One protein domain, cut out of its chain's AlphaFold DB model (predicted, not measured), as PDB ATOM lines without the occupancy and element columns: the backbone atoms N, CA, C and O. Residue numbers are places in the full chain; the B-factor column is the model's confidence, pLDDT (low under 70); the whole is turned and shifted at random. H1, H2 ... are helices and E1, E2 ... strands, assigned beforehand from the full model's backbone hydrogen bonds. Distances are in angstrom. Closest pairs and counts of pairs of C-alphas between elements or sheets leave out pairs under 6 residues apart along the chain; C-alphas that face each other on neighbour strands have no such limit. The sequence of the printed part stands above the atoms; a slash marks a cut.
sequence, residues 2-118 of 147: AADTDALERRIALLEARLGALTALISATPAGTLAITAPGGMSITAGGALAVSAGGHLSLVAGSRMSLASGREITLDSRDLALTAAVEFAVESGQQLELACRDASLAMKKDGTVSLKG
ATOM      1  N   ALA A   2     231.179 197.879  80.532       72.19
ATOM      2  CA  ALA A   2     229.794 198.402  80.593       72.19
ATOM      3  C   ALA A   2     228.724 197.315  80.863       72.19
ATOM      4  O   ALA A   2     227.905 197.463  81.758       72.19
ATOM      5  N   ALA A   3     228.807 196.174  80.166       77.06
ATOM      6  CA  ALA A   3     227.884 195.053  80.374       77.06
ATOM      7  C   ALA A   3     227.982 194.412  81.777       77.06
ATOM      8  O   ALA A   3     226.998 193.871  82.277       77.06
ATOM      9  N   ASP A   4     229.154 194.486  82.419       87.94
ATOM     10  CA  ASP A   4     229.347 193.974  83.782       87.94
ATOM     11  C   ASP A   4     228.734 194.922  84.819       87.94
ATOM     12  O   ASP A   4     228.148 194.463  85.799       87.94
ATOM     13  N   THR A   5     228.816 196.237  84.588       93.06
ATOM     14  CA  THR A   5     228.191 197.258  85.441       93.06
ATOM     15  C   THR A   5     226.666 197.143  85.421       93.06
ATOM     16  O   THR A   5     226.060 197.056  86.487       93.06
ATOM     17  N   ASP A   6     226.048 197.009  84.243       93.69
ATOM     18  CA  ASP A   6     224.588 196.846  84.115       93.69
ATOM     19  C   ASP A   6     224.078 195.581  84.833       93.69
ATOM     20  O   ASP A   6     223.004 195.560  85.443       93.69
ATOM     21  N   ALA A   7     224.852 194.493  84.766       94.50
ATOM     22  CA  ALA A   7     224.527 193.248  85.454       94.50
ATOM     23  C   ALA A   7     224.609 193.402  86.984       94.50
ATOM     24  O   ALA A   7     223.764 192.858  87.705       94.50
ATOM     25  N   LEU A   8     225.594 194.155  87.481       96.00
ATOM     26  CA  LEU A   8     225.734 194.467  88.904       96.00
ATOM     27  C   LEU A   8     224.592 195.355  89.403       96.00
ATOM     28  O   LEU A   8     223.996 195.028  90.427       96.00
ATOM     29  N   GLU A   9     224.224 196.407  88.673       95.81
ATOM     30  CA  GLU A   9     223.122 197.308  89.041       95.81
ATOM     31  C   GLU A   9     221.784 196.565  89.150       95.81
ATOM     32  O   GLU A   9     221.071 196.699  90.148       95.81
ATOM     33  N   ARG A  10     221.475 195.680  88.191       95.88
ATOM     34  CA  ARG A  10     220.276 194.819  88.264       95.88
ATOM     35  C   ARG A  10     220.291 193.904  89.483       95.88
ATOM     36  O   ARG A  10     219.254 193.687  90.112       95.88
ATOM     37  N   ARG A  11     221.456 193.340  89.814       97.06
ATOM     38  CA  ARG A  11     221.608 192.466  90.982       97.06
ATOM     39  C   ARG A  11     221.436 193.244  92.287       97.06
ATOM     40  O   ARG A  11     220.802 192.716  93.197       97.06
ATOM     41  N   ILE A  12     221.959 194.466  92.369       97.19
ATOM     42  CA  ILE A  12     221.804 195.354  93.529       97.19
ATOM     43  C   ILE A  12     220.330 195.698  93.730       97.19
ATOM     44  O   ILE A  12     219.799 195.408  94.798       97.19
ATOM     45  N   ALA A  13     219.635 196.165  92.689       96.25
ATOM     46  CA  ALA A  13     218.212 196.501  92.779       96.25
ATOM     47  C   ALA A  13     217.352 195.306  93.239       96.25
ATOM     48  O   ALA A  13     216.450 195.446  94.068       96.25
ATOM     49  N   LEU A  14     217.652 194.094  92.751       97.12
ATOM     50  CA  LEU A  14     216.967 192.877  93.195       97.12
ATOM     51  C   LEU A  14     217.245 192.552  94.671       97.12
ATOM     52  O   LEU A  14     216.342 192.104  95.381       97.12
ATOM     53  N   LEU A  15     218.484 192.727  95.132       97.56
ATOM     54  CA  LEU A  15     218.855 192.497  96.530       97.56
ATOM     55  C   LEU A  15     218.217 193.530  97.459       97.56
ATOM     56  O   LEU A  15     217.710 193.142  98.506       97.56
ATOM     57  N   GLU A  16     218.175 194.800  97.064       96.81
ATOM     58  CA  GLU A  16     217.502 195.870  97.808       96.81
ATOM     59  C   GLU A  16     216.000 195.604  97.930       96.81
ATOM     60  O   GLU A  16     215.449 195.695  99.026       96.81
ATOM     61  N   ALA A  17     215.348 195.166  96.849       96.19
ATOM     62  CA  ALA A  17     213.938 194.780  96.884       96.19
ATOM     63  C   ALA A  17     213.684 193.595  97.834       96.19
ATOM     64  O   ALA A  17     212.737 193.612  98.623       96.19
ATOM     65  N   ARG A  18     214.543 192.567  97.801       96.94
ATOM     66  CA  ARG A  18     214.450 191.410  98.712       96.94
ATOM     67  C   ARG A  18     214.714 191.796 100.162       96.94
ATOM     68  O   ARG A  18     214.025 191.300 101.049       96.94
ATOM     69  N   LEU A  19     215.690 192.669 100.399       93.81
ATOM     70  CA  LEU A  19     215.993 193.182 101.728       93.81
ATOM     71  C   LEU A  19     214.819 193.997 102.264       93.81
ATOM     72  O   LEU A  19     214.436 193.774 103.403       93.81
ATOM     73  N   GLY A  20     214.211 194.855 101.441       91.81
ATOM     74  CA  GLY A  20     213.008 195.611 101.793       91.81
ATOM     75  C   GLY A  20     211.825 194.709 102.149       91.81
ATOM     76  O   GLY A  20     211.141 194.935 103.145       91.81
ATOM     77  N   ALA A  21     211.613 193.637 101.382       91.88
ATOM     78  CA  ALA A  21     210.591 192.642 101.703       91.88
ATOM     79  C   ALA A  21     210.891 191.903 103.021       91.88
ATOM     80  O   ALA A  21     209.979 191.645 103.804       91.88
ATOM     81  N   LEU A  22     212.160 191.584 103.294       92.69
ATOM     82  CA  LEU A  22     212.564 190.935 104.540       92.69
ATOM     83  C   LEU A  22     212.430 191.875 105.741       92.69
ATOM     84  O   LEU A  22     211.906 191.449 106.766       92.69
ATOM     85  N   THR A  23     212.848 193.138 105.629       91.62
ATOM     86  CA  THR A  23     212.737 194.120 106.720       91.62
ATOM     87  C   THR A  23     211.293 194.494 107.034       91.62
ATOM     88  O   THR A  23     211.001 194.850 108.175       91.62
ATOM     89  N   ALA A  24     210.372 194.337 106.078       89.06
ATOM     90  CA  ALA A  24     208.934 194.429 106.331       89.06
ATOM     91  C   ALA A  24     208.393 193.278 107.208       89.06
ATOM     92  O   ALA A  24     207.379 193.451 107.881       89.06
ATOM     93  N   LEU A  25     209.059 192.116 107.221       93.38
ATOM     94  CA  LEU A  25     208.679 190.956 108.038       93.38
ATOM     95  C   LEU A  25     209.463 190.886 109.351       93.38
ATOM     96  O   LEU A  25     208.891 190.556 110.387       93.38
ATOM     97  N   ILE A  26     210.765 191.169 109.315       95.25
ATOM     98  CA  ILE A  26     211.686 191.072 110.449       95.25
ATOM     99  C   ILE A  26     212.481 192.369 110.532       95.25
ATOM    100  O   ILE A  26     213.337 192.633 109.691       95.25
ATOM    101  N   SER A  27     212.240 193.159 111.573       90.75
ATOM    102  CA  SER A  27     212.967 194.409 111.802       90.75
ATOM    103  C   SER A  27     213.674 194.390 113.150       90.75
ATOM    104  O   SER A  27     213.096 194.001 114.163       90.75
ATOM    105  N   ALA A  28     214.938 194.807 113.155       88.94
ATOM    106  CA  ALA A  28     215.701 195.095 114.361       88.94
ATOM    107  C   ALA A  28     215.947 196.607 114.412       88.94
ATOM    108  O   ALA A  28     216.516 197.171 113.476       88.94
ATOM    109  N   THR A  29     215.490 197.282 115.464       84.44
ATOM    110  CA  THR A  29     215.704 198.727 115.622       84.44
ATOM    111  C   THR A  29     217.054 199.000 116.291       84.44
ATOM    112  O   THR A  29     217.526 198.177 117.077       84.44
ATOM    113  N   PRO A  30     217.673 200.177 116.068       85.75
ATOM    114  CA  PRO A  30     218.884 200.577 116.795       85.75
ATOM    115  C   PRO A  30     218.704 200.605 118.321       85.75
ATOM    116  O   PRO A  30     219.674 200.478 119.060       85.75
ATOM    117  N   ALA A  31     217.459 200.742 118.790       86.25
ATOM    118  CA  ALA A  31     217.091 200.671 120.202       86.25
ATOM    119  C   ALA A  31     217.045 199.230 120.758       86.25
ATOM    120  O   ALA A  31     216.760 199.046 121.938       86.25
ATOM    121  N   GLY A  32     217.319 198.212 119.932       87.56
ATOM    122  CA  GLY A  32     217.416 196.807 120.335       87.56
ATOM    123  C   GLY A  32     216.119 196.002 120.218       87.56
ATOM    124  O   GLY A  32     216.103 194.828 120.580       87.56
ATOM    125  N   THR A  33     215.032 196.586 119.703       90.69
ATOM    126  CA  THR A  33     213.770 195.856 119.505       90.69
ATOM    127  C   THR A  33     213.863 194.972 118.272       90.69
ATOM    128  O   THR A  33     214.095 195.484 117.181       90.69
ATOM    129  N   LEU A  34     213.593 193.677 118.423       94.00
ATOM    130  CA  LEU A  34     213.319 192.769 117.311       94.00
ATOM    131  C   LEU A  34     211.803 192.589 117.169       94.00
ATOM    132  O   LEU A  34     211.145 192.154 118.112       94.00
ATOM    133  N   ALA A  35     211.254 192.898 115.998       92.81
ATOM    134  CA  ALA A  35     209.853 192.675 115.666       92.81
ATOM    135  C   ALA A  35     209.737 191.693 114.497       92.81
ATOM    136  O   ALA A  35     210.405 191.853 113.475       92.81
ATOM    137  N   ILE A  36     208.861 190.698 114.648       94.31
ATOM    138  CA  ILE A  36     208.522 189.734 113.602       94.31
ATOM    139  C   ILE A  36     207.026 189.859 113.315       94.31
ATOM    140  O   ILE A  36     206.202 189.633 114.198       94.31
ATOM    141  N   THR A  37     206.679 190.215 112.083       93.75
ATOM    142  CA  THR A  37     205.299 190.321 111.600       93.75
ATOM    143  C   THR A  37     205.080 189.293 110.502       93.75
ATOM    144  O   THR A  37     205.717 189.348 109.455       93.75
ATOM    145  N   ALA A  38     204.168 188.351 110.738       92.94
ATOM    146  CA  ALA A  38     203.863 187.268 109.808       92.94
ATOM    147  C   ALA A  38     202.356 187.245 109.476       92.94
ATOM    148  O   ALA A  38     201.603 186.501 110.105       92.94
ATOM    149  N   PRO A  39     201.889 188.050 108.499       89.75
ATOM    150  CA  PRO A  39     200.461 188.190 108.185       89.75
ATOM    151  C   PRO A  39     199.783 186.884 107.757       89.75
ATOM    152  O   PRO A  39     198.600 186.688 108.009       89.75
ATOM    153  N   GLY A  40     200.538 185.986 107.116       92.06
ATOM    154  CA  GLY A  40     200.065 184.665 106.689       92.06
ATOM    155  C   GLY A  40     200.170 183.571 107.757       92.06
ATOM    156  O   GLY A  40     199.809 182.431 107.482       92.06
ATOM    157  N   GLY A  41     200.668 183.895 108.955       92.12
ATOM    158  CA  GLY A  41     200.940 182.941 110.029       92.12
ATOM    159  C   GLY A  41     202.427 182.622 110.202       92.12
ATOM    160  O   GLY A  41     203.262 182.913 109.349       92.12
ATOM    161  N   MET A  42     202.753 182.022 111.344       95.50
ATOM    162  CA  MET A  42     204.109 181.637 111.734       95.50
ATOM    163  C   MET A  42     204.086 180.210 112.277       95.50
ATOM    164  O   MET A  42     203.223 179.870 113.085       95.50
ATOM    165  N   SER A  43     205.053 179.392 111.869       95.81
ATOM    166  CA  SER A  43     205.324 178.091 112.476       95.81
ATOM    167  C   SER A  43     206.728 178.083 113.073       95.81
ATOM    168  O   SER A  43     207.685 178.563 112.467       95.81
ATOM    169  N   ILE A  44     206.852 177.546 114.285       95.81
ATOM    170  CA  ILE A  44     208.130 177.334 114.963       95.81
ATOM    171  C   ILE A  44     208.207 175.846 115.284       95.81
ATOM    172  O   ILE A  44     207.307 175.289 115.908       95.81
ATOM    173  N   THR A  45     209.265 175.183 114.831       96.75
ATOM    174  CA  THR A  45     209.493 173.757 115.077       96.75
ATOM    175  C   THR A  45     210.935 173.568 115.509       96.75
ATOM    176  O   THR A  45     211.855 173.953 114.792       96.75
ATOM    177  N   ALA A  46     211.128 172.973 116.683       96.56
ATOM    178  CA  ALA A  46     212.436 172.584 117.187       96.56
ATOM    179  C   ALA A  46     212.513 171.055 117.211       96.56
ATOM    180  O   ALA A  46     211.643 170.403 117.777       96.56
ATOM    181  N   GLY A  47     213.550 170.478 116.598       96.81
ATOM    182  CA  GLY A  47     213.800 169.031 116.673       96.81
ATOM    183  C   GLY A  47     214.321 168.569 118.042       96.81
ATOM    184  O   GLY A  47     214.334 167.377 118.325       96.81
ATOM    185  N   GLY A  48     214.753 169.515 118.879       96.94
ATOM    186  CA  GLY A  48     215.164 169.303 120.264       96.94
ATOM    187  C   GLY A  48     214.390 170.217 121.213       96.94
ATOM    188  O   GLY A  48     213.204 170.472 121.016       96.94
ATOM    189  N   ALA A  49     215.063 170.737 122.238       97.00
ATOM    190  CA  ALA A  49     214.449 171.667 123.178       97.00
ATOM    191  C   ALA A  49     214.225 173.057 122.554       97.00
ATOM    192  O   ALA A  49     215.082 173.573 121.835       97.00
ATOM    193  N   LEU A  50     213.098 173.684 122.894       97.75
ATOM    194  CA  LEU A  50     212.833 175.103 122.667       97.75
ATOM    195  C   LEU A  50     212.683 175.779 124.030       97.75
ATOM    196  O   LEU A  50     211.773 175.443 124.784       97.75
ATOM    197  N   ALA A  51     213.565 176.727 124.339       96.88
ATOM    198  CA  ALA A  51     213.496 177.526 125.557       96.88
ATOM    199  C   ALA A  51     213.175 178.980 125.203       96.88
ATOM    200  O   ALA A  51     213.826 179.573 124.344       96.88
ATOM    201  N   VAL A  52     212.185 179.557 125.884       96.81
ATOM    202  CA  VAL A  52     211.819 180.973 125.775       96.81
ATOM    203  C   VAL A  52     211.940 181.579 127.164       96.81
ATOM    204  O   VAL A  52     211.341 181.079 128.111       96.81
ATOM    205  N   SER A  53     212.729 182.641 127.290       96.81
ATOM    206  CA  SER A  53     212.910 183.361 128.549       96.81
ATOM    207  C   SER A  53     212.796 184.858 128.302       96.81
ATOM    208  O   SER A  53     213.241 185.362 127.271       96.81
ATOM    209  N   ALA A  54     212.177 185.563 129.243       96.25
ATOM    210  CA  ALA A  54     212.085 187.012 129.244       96.25
ATOM    211  C   ALA A  54     212.609 187.516 130.589       96.25
ATOM    212  O   ALA A  54     212.154 187.061 131.634       96.25
ATOM    213  N   GLY A  55     213.554 188.459 130.569       96.31
ATOM    214  CA  GLY A  55     214.085 189.061 131.799       96.31
ATOM    215  C   GLY A  55     213.113 190.028 132.488       96.31
ATOM    216  O   GLY A  55     213.339 190.409 133.630       96.31
ATOM    217  N   GLY A  56     212.048 190.434 131.790       96.38
ATOM    218  CA  GLY A  56     210.981 191.286 132.309       96.38
ATOM    219  C   GLY A  56     209.623 190.609 132.159       96.38
ATOM    220  O   GLY A  56     209.262 189.740 132.942       96.38
ATOM    221  N   HIS A  57     208.866 191.011 131.138       96.06
ATOM    222  CA  HIS A  57     207.499 190.550 130.906       96.06
ATOM    223  C   HIS A  57     207.394 189.680 129.648       96.06
ATOM    224  O   HIS A  57     207.968 190.013 128.611       96.06
ATOM    225  N   LEU A  58     206.593 188.614 129.717       97.25
ATOM    226  CA  LEU A  58     206.189 187.802 128.570       97.25
ATOM    227  C   LEU A  58     204.662 187.877 128.420       97.25
ATOM    228  O   LEU A  58     203.939 187.502 129.336       97.25
ATOM    229  N   SER A  59     204.179 188.362 127.271       97.06
ATOM    230  CA  SER A  59     202.744 188.443 126.953       97.06
ATOM    231  C   SER A  59     202.407 187.526 125.787       97.06
ATOM    232  O   SER A  59     203.046 187.619 124.738       97.06
ATOM    233  N   LEU A  60     201.396 186.673 125.945       96.56
ATOM    234  CA  LEU A  60     200.826 185.878 124.861       96.56
ATOM    235  C   LEU A  60     199.342 186.217 124.747       96.56
ATOM    236  O   LEU A  60     198.580 186.033 125.693       96.56
ATOM    237  N   VAL A  61     198.934 186.693 123.575       97.06
ATOM    238  CA  VAL A  61     197.549 187.081 123.297       97.06
ATOM    239  C   VAL A  61     197.118 186.422 121.996       97.06
ATOM    240  O   VAL A  61     197.798 186.539 120.979       97.06
ATOM    241  N   ALA A  62     195.981 185.730 122.029       96.94
ATOM    242  CA  ALA A  62     195.349 185.146 120.854       96.94
ATOM    243  C   ALA A  62     193.979 185.798 120.646       96.94
ATOM    244  O   ALA A  62     193.197 185.895 121.587       96.94
ATOM    245  N   GLY A  63     193.676 186.223 119.417       96.62
ATOM    246  CA  GLY A  63     192.390 186.860 119.099       96.62
ATOM    247  C   GLY A  63     191.194 185.899 119.067       96.62
ATOM    248  O   GLY A  63     190.056 186.352 119.068       96.62
ATOM    249  N   SER A  64     191.435 184.584 119.020       97.50
ATOM    250  CA  SER A  64     190.380 183.566 118.937       97.50
ATOM    251  C   SER A  64     190.597 182.415 119.916       97.50
ATOM    252  O   SER A  64     189.839 182.261 120.867       97.50
ATOM    253  N   ARG A  65     191.634 181.600 119.705       97.12
ATOM    254  CA  ARG A  65     191.920 180.414 120.520       97.12
ATOM    255  C   ARG A  65     193.400 180.324 120.855       97.12
ATOM    256  O   ARG A  65     194.251 180.492 119.988       97.12
ATOM    257  N   MET A  66     193.681 179.952 122.098       97.81
ATOM    258  CA  MET A  66     194.984 179.470 122.546       97.81
ATOM    259  C   MET A  66     194.850 177.993 122.926       97.81
ATOM    260  O   MET A  66     193.856 177.599 123.531       97.81
ATOM    261  N   SER A  67     195.808 177.159 122.525       97.38
ATOM    262  CA  SER A  67     195.835 175.733 122.861       97.38
ATOM    263  C   SER A  67     197.230 175.370 123.330       97.38
ATOM    264  O   SER A  67     198.199 175.667 122.634       97.38
ATOM    265  N   LEU A  68     197.324 174.712 124.481       97.00
ATOM    266  CA  LEU A  68     198.571 174.184 125.014       97.00
ATOM    267  C   LEU A  68     198.398 172.682 125.213       97.00
ATOM    268  O   LEU A  68     197.420 172.240 125.811       97.00
ATOM    269  N   ALA A  69     199.316 171.900 124.659       97.50
ATOM    270  CA  ALA A  69     199.266 170.449 124.711       97.50
ATOM    271  C   ALA A  69     200.667 169.908 124.987       97.50
ATOM    272  O   ALA A  69     201.650 170.388 124.425       97.50
ATOM    273  N   SER A  70     200.744 168.899 125.848       97.69
ATOM    274  CA  SER A  70     201.973 168.188 126.185       97.69
ATOM    275  C   SER A  70     201.662 166.705 126.276       97.69
ATOM    276  O   SER A  70     200.608 166.319 126.776       97.69
ATOM    277  N   GLY A  71     202.582 165.866 125.807       97.56
ATOM    278  CA  GLY A  71     202.445 164.414 125.926       97.56
ATOM    279  C   GLY A  71     202.755 163.877 127.326       97.56
ATOM    280  O   GLY A  71     202.588 162.681 127.554       97.56
ATOM    281  N   ARG A  72     203.262 164.716 128.242       98.00
ATOM    282  CA  ARG A  72     203.668 164.293 129.593       98.00
ATOM    283  C   ARG A  72     203.171 165.234 130.681       98.00
ATOM    284  O   ARG A  72     202.396 164.812 131.526       98.00
ATOM    285  N   GLU A  73     203.616 166.486 130.662       97.69
ATOM    286  CA  GLU A  73     203.371 167.434 131.750       97.69
ATOM    287  C   GLU A  73     203.315 168.875 131.237       97.69
ATOM    288  O   GLU A  73     204.004 169.233 130.276       97.69
ATOM    289  N   ILE A  74     202.482 169.686 131.889       97.94
ATOM    290  CA  ILE A  74     202.491 171.148 131.828       97.94
ATOM    291  C   ILE A  74     202.547 171.631 133.280       97.94
ATOM    292  O   ILE A  74     201.666 171.289 134.066       97.94
ATOM    293  N   THR A  75     203.547 172.444 133.617       97.75
ATOM    294  CA  THR A  75     203.718 173.032 134.954       97.75
ATOM    295  C   THR A  75     203.606 174.548 134.857       97.75
ATOM    296  O   THR A  75     204.202 175.160 133.970       97.75
ATOM    297  N   LEU A  76     202.853 175.156 135.773       97.19
ATOM    298  CA  LEU A  76     202.749 176.605 135.935       97.19
ATOM    299  C   LEU A  76     203.209 176.947 137.351       97.19
ATOM    300  O   LEU A  76     202.532 176.594 138.313       97.19
ATOM    301  N   ASP A  77     204.366 177.595 137.463       97.06
ATOM    302  CA  ASP A  77     204.931 178.044 138.736       97.06
ATOM    303  C   ASP A  77     204.971 179.573 138.756       97.06
ATOM    304  O   ASP A  77     205.571 180.212 137.885       97.06
ATOM    305  N   SER A  78     204.263 180.169 139.707       97.12
ATOM    306  CA  SER A  78     204.135 181.613 139.838       97.12
ATOM    307  C   SER A  78     203.826 182.001 141.280       97.12
ATOM    308  O   SER A  78     203.321 181.208 142.072       97.12
ATOM    309  N   ARG A  79     204.109 183.264 141.626       97.69
ATOM    310  CA  ARG A  79     203.671 183.843 142.905       97.69
ATOM    311  C   ARG A  79     202.143 183.905 142.992       97.69
ATOM    312  O   ARG A  79     201.584 183.549 144.020       97.69
ATOM    313  N   ASP A  80     201.509 184.359 141.913       97.88
ATOM    314  CA  ASP A  80     200.065 184.539 141.799       97.88
ATOM    315  C   ASP A  80     199.574 183.896 140.494       97.88
ATOM    316  O   ASP A  80     200.253 183.973 139.462       97.88
ATOM    317  N   LEU A  81     198.394 183.269 140.522       97.62
ATOM    318  CA  LEU A  81     197.736 182.693 139.347       97.62
ATOM    319  C   LEU A  81     196.255 183.079 139.345       97.62
ATOM    320  O   LEU A  81     195.534 182.807 140.304       97.62
ATOM    321  N   ALA A  82     195.797 183.674 138.247       97.56
ATOM    322  CA  ALA A  82     194.398 184.013 138.026       97.56
ATOM    323  C   ALA A  82     193.898 183.347 136.741       97.56
ATOM    324  O   ALA A  82     194.498 183.497 135.678       97.56
ATOM    325  N   LEU A  83     192.783 182.625 136.846       96.94
ATOM    326  CA  LEU A  83     192.076 182.029 135.717       96.94
ATOM    327  C   LEU A  83     190.664 182.606 135.691       96.94
ATOM    328  O   LEU A  83     189.973 182.631 136.709       96.94
ATOM    329  N   THR A  84     190.237 183.113 134.541       97.31
ATOM    330  CA  THR A  84     188.914 183.723 134.383       97.31
ATOM    331  C   THR A  84     188.314 183.281 133.064       97.31
ATOM    332  O   THR A  84     188.939 183.409 132.014       97.31
ATOM    333  N   ALA A  85     187.087 182.777 133.126       97.81
ATOM    334  CA  ALA A  85     186.295 182.431 131.961       97.81
ATOM    335  C   ALA A  85     184.932 183.115 132.065       97.81
ATOM    336  O   ALA A  85     184.300 183.091 133.118       97.81
ATOM    337  N   ALA A  86     184.493 183.737 130.970       98.00
ATOM    338  CA  ALA A  86     183.227 184.466 130.937       98.00
ATOM    339  C   ALA A  86     182.002 183.551 130.772       98.00
ATOM    340  O   ALA A  86     180.894 183.960 131.100       98.00
ATOM    341  N   VAL A  87     182.197 182.343 130.233       98.19
ATOM    342  CA  VAL A  87     181.105 181.416 129.897       98.19
ATOM    343  C   VAL A  87     181.241 180.107 130.669       98.19
ATOM    344  O   VAL A  87     180.375 179.788 131.474       98.19
ATOM    345  N   GLU A  88     182.332 179.365 130.466       97.50
ATOM    346  CA  GLU A  88     182.529 178.046 131.071       97.50
ATOM    347  C   GLU A  88     183.970 177.869 131.557       97.50
ATOM    348  O   GLU A  88     184.919 178.237 130.864       97.50
ATOM    349  N   PHE A  89     184.123 177.272 132.742       97.81
ATOM    350  CA  PHE A  89     185.403 176.837 133.288       97.81
ATOM    351  C   PHE A  89     185.325 175.344 133.620       97.81
ATOM    352  O   PHE A  89     184.679 174.956 134.592       97.81
ATOM    353  N   ALA A  90     185.974 174.519 132.800       97.38
ATOM    354  CA  ALA A  90     185.971 173.068 132.934       97.38
ATOM    355  C   ALA A  90     187.381 172.547 133.243       97.38
ATOM    356  O   ALA A  90     188.359 172.959 132.619       97.38
ATOM    357  N   VAL A  91     187.469 171.618 134.198       97.00
ATOM    358  CA  VAL A  91     188.698 170.900 134.551       97.00
ATOM    359  C   VAL A  91     188.365 169.420 134.627       97.00
ATOM    360  O   VAL A  91     187.533 169.006 135.432       97.00
ATOM    361  N   GLU A  92     189.023 168.624 133.790       96.50
ATOM    362  CA  GLU A  92     188.822 167.182 133.714       96.50
ATOM    363  C   GLU A  92     190.125 166.451 134.038       96.50
ATOM    364  O   GLU A  92     191.210 166.845 133.609       96.50
ATOM    365  N   SER A  93     190.012 165.367 134.801       97.38
ATOM    366  CA  SER A  93     191.116 164.460 135.081       97.38
ATOM    367  C   SER A  93     190.614 163.029 135.029       97.38
ATOM    368  O   SER A  93     189.588 162.704 135.621       97.38
ATOM    369  N   GLY A  94     191.369 162.152 134.367       97.50
ATOM    370  CA  GLY A  94     191.015 160.736 134.277       97.50
ATOM    371  C   GLY A  94     191.244 159.945 135.570       97.50
ATOM    372  O   GLY A  94     190.807 158.802 135.665       97.50
ATOM    373  N   GLN A  95     191.959 160.503 136.554       97.69
ATOM    374  CA  GLN A  95     192.411 159.748 137.732       97.69
ATOM    375  C   GLN A  95     192.137 160.470 139.052       97.69
ATOM    376  O   GLN A  95     191.523 159.892 139.952       97.69
ATOM    377  N   GLN A  96     192.615 161.707 139.182       97.62
ATOM    378  CA  GLN A  96     192.477 162.508 140.396       97.62
ATOM    379  C   GLN A  96     192.527 164.002 140.083       97.62
ATOM    380  O   GLN A  96     193.293 164.431 139.218       97.62
ATOM    381  N   LEU A  97     191.747 164.787 140.816       98.06
ATOM    382  CA  LEU A  97     191.840 166.241 140.850       98.06
ATOM    383  C   LEU A  97     192.056 166.666 142.299       98.06
ATOM    384  O   LEU A  97     191.329 166.201 143.172       98.06
ATOM    385  N   GLU A  98     193.021 167.545 142.554       97.44
ATOM    386  CA  GLU A  98     193.297 168.083 143.885       97.44
ATOM    387  C   GLU A  98     193.580 169.586 143.803       97.44
ATOM    388  O   GLU A  98     194.385 170.039 142.993       97.44
ATOM    389  N   LEU A  99     192.905 170.351 144.658       97.50
ATOM    390  CA  LEU A  99     193.182 171.750 144.951       97.50
ATOM    391  C   LEU A  99     193.632 171.815 146.408       97.50
ATOM    392  O   LEU A  99     192.823 171.623 147.314       97.50
ATOM    393  N   ALA A 100     194.919 172.055 146.632       96.62
ATOM    394  CA  ALA A 100     195.518 172.016 147.960       96.62
ATOM    395  C   ALA A 100     196.091 173.377 148.362       96.62
ATOM    396  O   ALA A 100     196.701 174.087 147.565       96.62
ATOM    397  N   CYS A 101     195.924 173.715 149.636       96.12
ATOM    398  CA  CYS A 101     196.543 174.856 150.292       96.12
ATOM    399  C   CYS A 101     197.035 174.408 151.670       96.12
ATOM    400  O   CYS A 101     196.308 174.481 152.663       96.12
ATOM    401  N   ARG A 102     198.283 173.922 151.725       95.19
ATOM    402  CA  ARG A 102     198.916 173.382 152.941       95.19
ATOM    403  C   ARG A 102     198.028 172.313 153.602       95.19
ATOM    404  O   ARG A 102     197.942 171.205 153.091       95.19
ATOM    405  N   ASP A 103     197.365 172.652 154.707       94.62
ATOM    406  CA  ASP A 103     196.534 171.735 155.495       94.62
ATOM    407  C   ASP A 103     195.077 171.634 155.007       94.62
ATOM    408  O   ASP A 103     194.340 170.745 155.452       94.62
ATOM    409  N   ALA A 104     194.657 172.523 154.102       98.00
ATOM    410  CA  ALA A 104     193.343 172.508 153.469       98.00
ATOM    411  C   ALA A 104     193.411 171.885 152.069       98.00
ATOM    412  O   ALA A 104     194.369 172.108 151.328       98.00
ATOM    413  N   SER A 105     192.382 171.131 151.684       97.75
ATOM    414  CA  SER A 105     192.285 170.574 150.335       97.75
ATOM    415  C   SER A 105     190.849 170.291 149.896       97.75
ATOM    416  O   SER A 105     189.959 170.022 150.707       97.75
ATOM    417  N   LEU A 106     190.645 170.327 148.584       98.25
ATOM    418  CA  LEU A 106     189.490 169.782 147.883       98.25
ATOM    419  C   LEU A 106     190.008 168.755 146.878       98.25
ATOM    420  O   LEU A 106     190.814 169.099 146.021       98.25
ATOM    421  N   ALA A 107     189.556 167.506 146.972       97.88
ATOM    422  CA  ALA A 107     190.033 166.438 146.100       97.88
ATOM    423  C   ALA A 107     188.902 165.543 145.587       97.88
ATOM    424  O   ALA A 107     187.897 165.334 146.271       97.88
ATOM    425  N   MET A 108     189.097 164.997 144.388       98.19
ATOM    426  CA  MET A 108     188.214 164.046 143.714       98.19
ATOM    427  C   MET A 108     189.040 162.902 143.130       98.19
ATOM    428  O   MET A 108     190.124 163.131 142.588       98.19
ATOM    429  N   LYS A 109     188.523 161.676 143.198       98.25
ATOM    430  CA  LYS A 109     189.177 160.474 142.661       98.25
ATOM    431  C   LYS A 109     188.294 159.773 141.639       98.25
ATOM    432  O   LYS A 109     187.073 159.906 141.660       98.25
ATOM    433  N   LYS A 110     188.911 158.941 140.796       98.12
ATOM    434  CA  LYS A 110     188.206 158.120 139.796       98.12
ATOM    435  C   LYS A 110     187.147 157.163 140.361       98.12
ATOM    436  O   LYS A 110     186.297 156.705 139.613       98.12
ATOM    437  N   ASP A 111     187.224 156.820 141.648       97.25
ATOM    438  CA  ASP A 111     186.244 155.963 142.329       97.25
ATOM    439  C   ASP A 111     184.993 156.732 142.799       97.25
ATOM    440  O   ASP A 111     184.094 156.141 143.393       97.25
ATOM    441  N   GLY A 112     184.924 158.039 142.528       96.81
ATOM    442  CA  GLY A 112     183.827 158.915 142.930       96.81
ATOM    443  C   GLY A 112     183.980 159.509 144.331       96.81
ATOM    444  O   GLY A 112     183.138 160.308 144.738       96.81
ATOM    445  N   THR A 113     185.043 159.176 145.070       97.88
ATOM    446  CA  THR A 113     185.323 159.802 146.366       97.88
ATOM    447  C   THR A 113     185.610 161.288 146.174       97.88
ATOM    448  O   THR A 113     186.518 161.661 145.428       97.88
ATOM    449  N   VAL A 114     184.876 162.128 146.905       98.06
ATOM    450  CA  VAL A 114     185.099 163.576 146.999       98.06
ATOM    451  C   VAL A 114     185.374 163.935 148.455       98.06
ATOM    452  O   VAL A 114     184.645 163.505 149.350       98.06
ATOM    453  N   SER A 115     186.418 164.723 148.709       97.38
ATOM    454  CA  SER A 115     186.795 165.162 150.056       97.38
ATOM    455  C   SER A 115     187.046 166.663 150.110       97.38
ATOM    456  O   SER A 115     187.788 167.188 149.283       97.38
ATOM    457  N   LEU A 116     186.489 167.322 151.127       97.88
ATOM    458  CA  LEU A 116     186.771 168.711 151.486       97.88
ATOM    459  C   LEU A 116     187.332 168.743 152.910       97.88
ATOM    460  O   LEU A 116     186.673 168.283 153.844       97.88
ATOM    461  N   LYS A 117     188.545 169.269 153.071       97.62
ATOM    462  CA  LYS A 117     189.269 169.336 154.345       97.62
ATOM    463  C   LYS A 117     189.751 170.761 154.611       97.62
ATOM    464  O   LYS A 117     190.265 171.423 153.716       97.62
ATOM    465  N   GLY A 118     189.639 171.197 155.861       97.25
ATOM    466  CA  GLY A 118     190.144 172.475 156.361       97.25
ATOM    467  C   GLY A 118     190.036 172.540 157.887       97.25
ATOM    468  O   GLY A 118     189.433 171.652 158.487       97.25
TER     469      GLY A 118
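What this domain is: This is residues 2 to 118 of the 147 residues of an uncharacterized protein of Bosea vaviloviae (UniProt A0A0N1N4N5). There is little regular structure: helix H1 makes one end of a long rod and the small sheet E3 - E4 - E5 the other, the small hairpin E1 and E2 follows at the inner end of H1, and residues 37 to 95 wind from there to the sheet in wide, open turns. The printed part has 117 residues, 46 in named elements, one helix then five strands, a mixed class; both sheets are antiparallel. It is extended, radius of gyration of the C-alphas 25.6 A, spanning 89 by 32 by 30 A.

How they stand to each other: E3, residues 96 to 101, E4, 104 to 109, and E5, 114 to 117, form a meander, two hairpins of antiparallel neighbours; within hydrogen-bond range are N 99 and O 106, 2.8 A, and N 107 and O 115, 2.9 A. In the hairpin of E1, residues 26 to 28, and E2, 34 to 36, N 27 and O 35 are within hydrogen-bond range at 2.9 A. The closest C-alphas of H1, residues 2 to 25, and E2 are those of Leu 25 and Ile 36, 5.7 A. H1 is apart from E3, E4 and E5. In H1, 19 of 20 O i to N i+4 pairs are within hydrogen-bond range.

Where its parts are: E3 measures 16.3 A, E4 16.7 A, E5 10.2 A, ending at C-alpha 117 (189.269, 169.336, 154.345). H1 measures 35.4 A from C-alpha 2 (229.794, 198.402, 80.593); E1 measures 6.9 A, E2 6.8 A.

The domain as a whole: The C-alphas farthest apart, of Ala 2 and Gly 118, are 89.4 A apart. E2 to E3 is a long link of 59 residues; residues 40 to 92 stand free. The printed part has no cut, and no printed residue is under 70 in pLDDT.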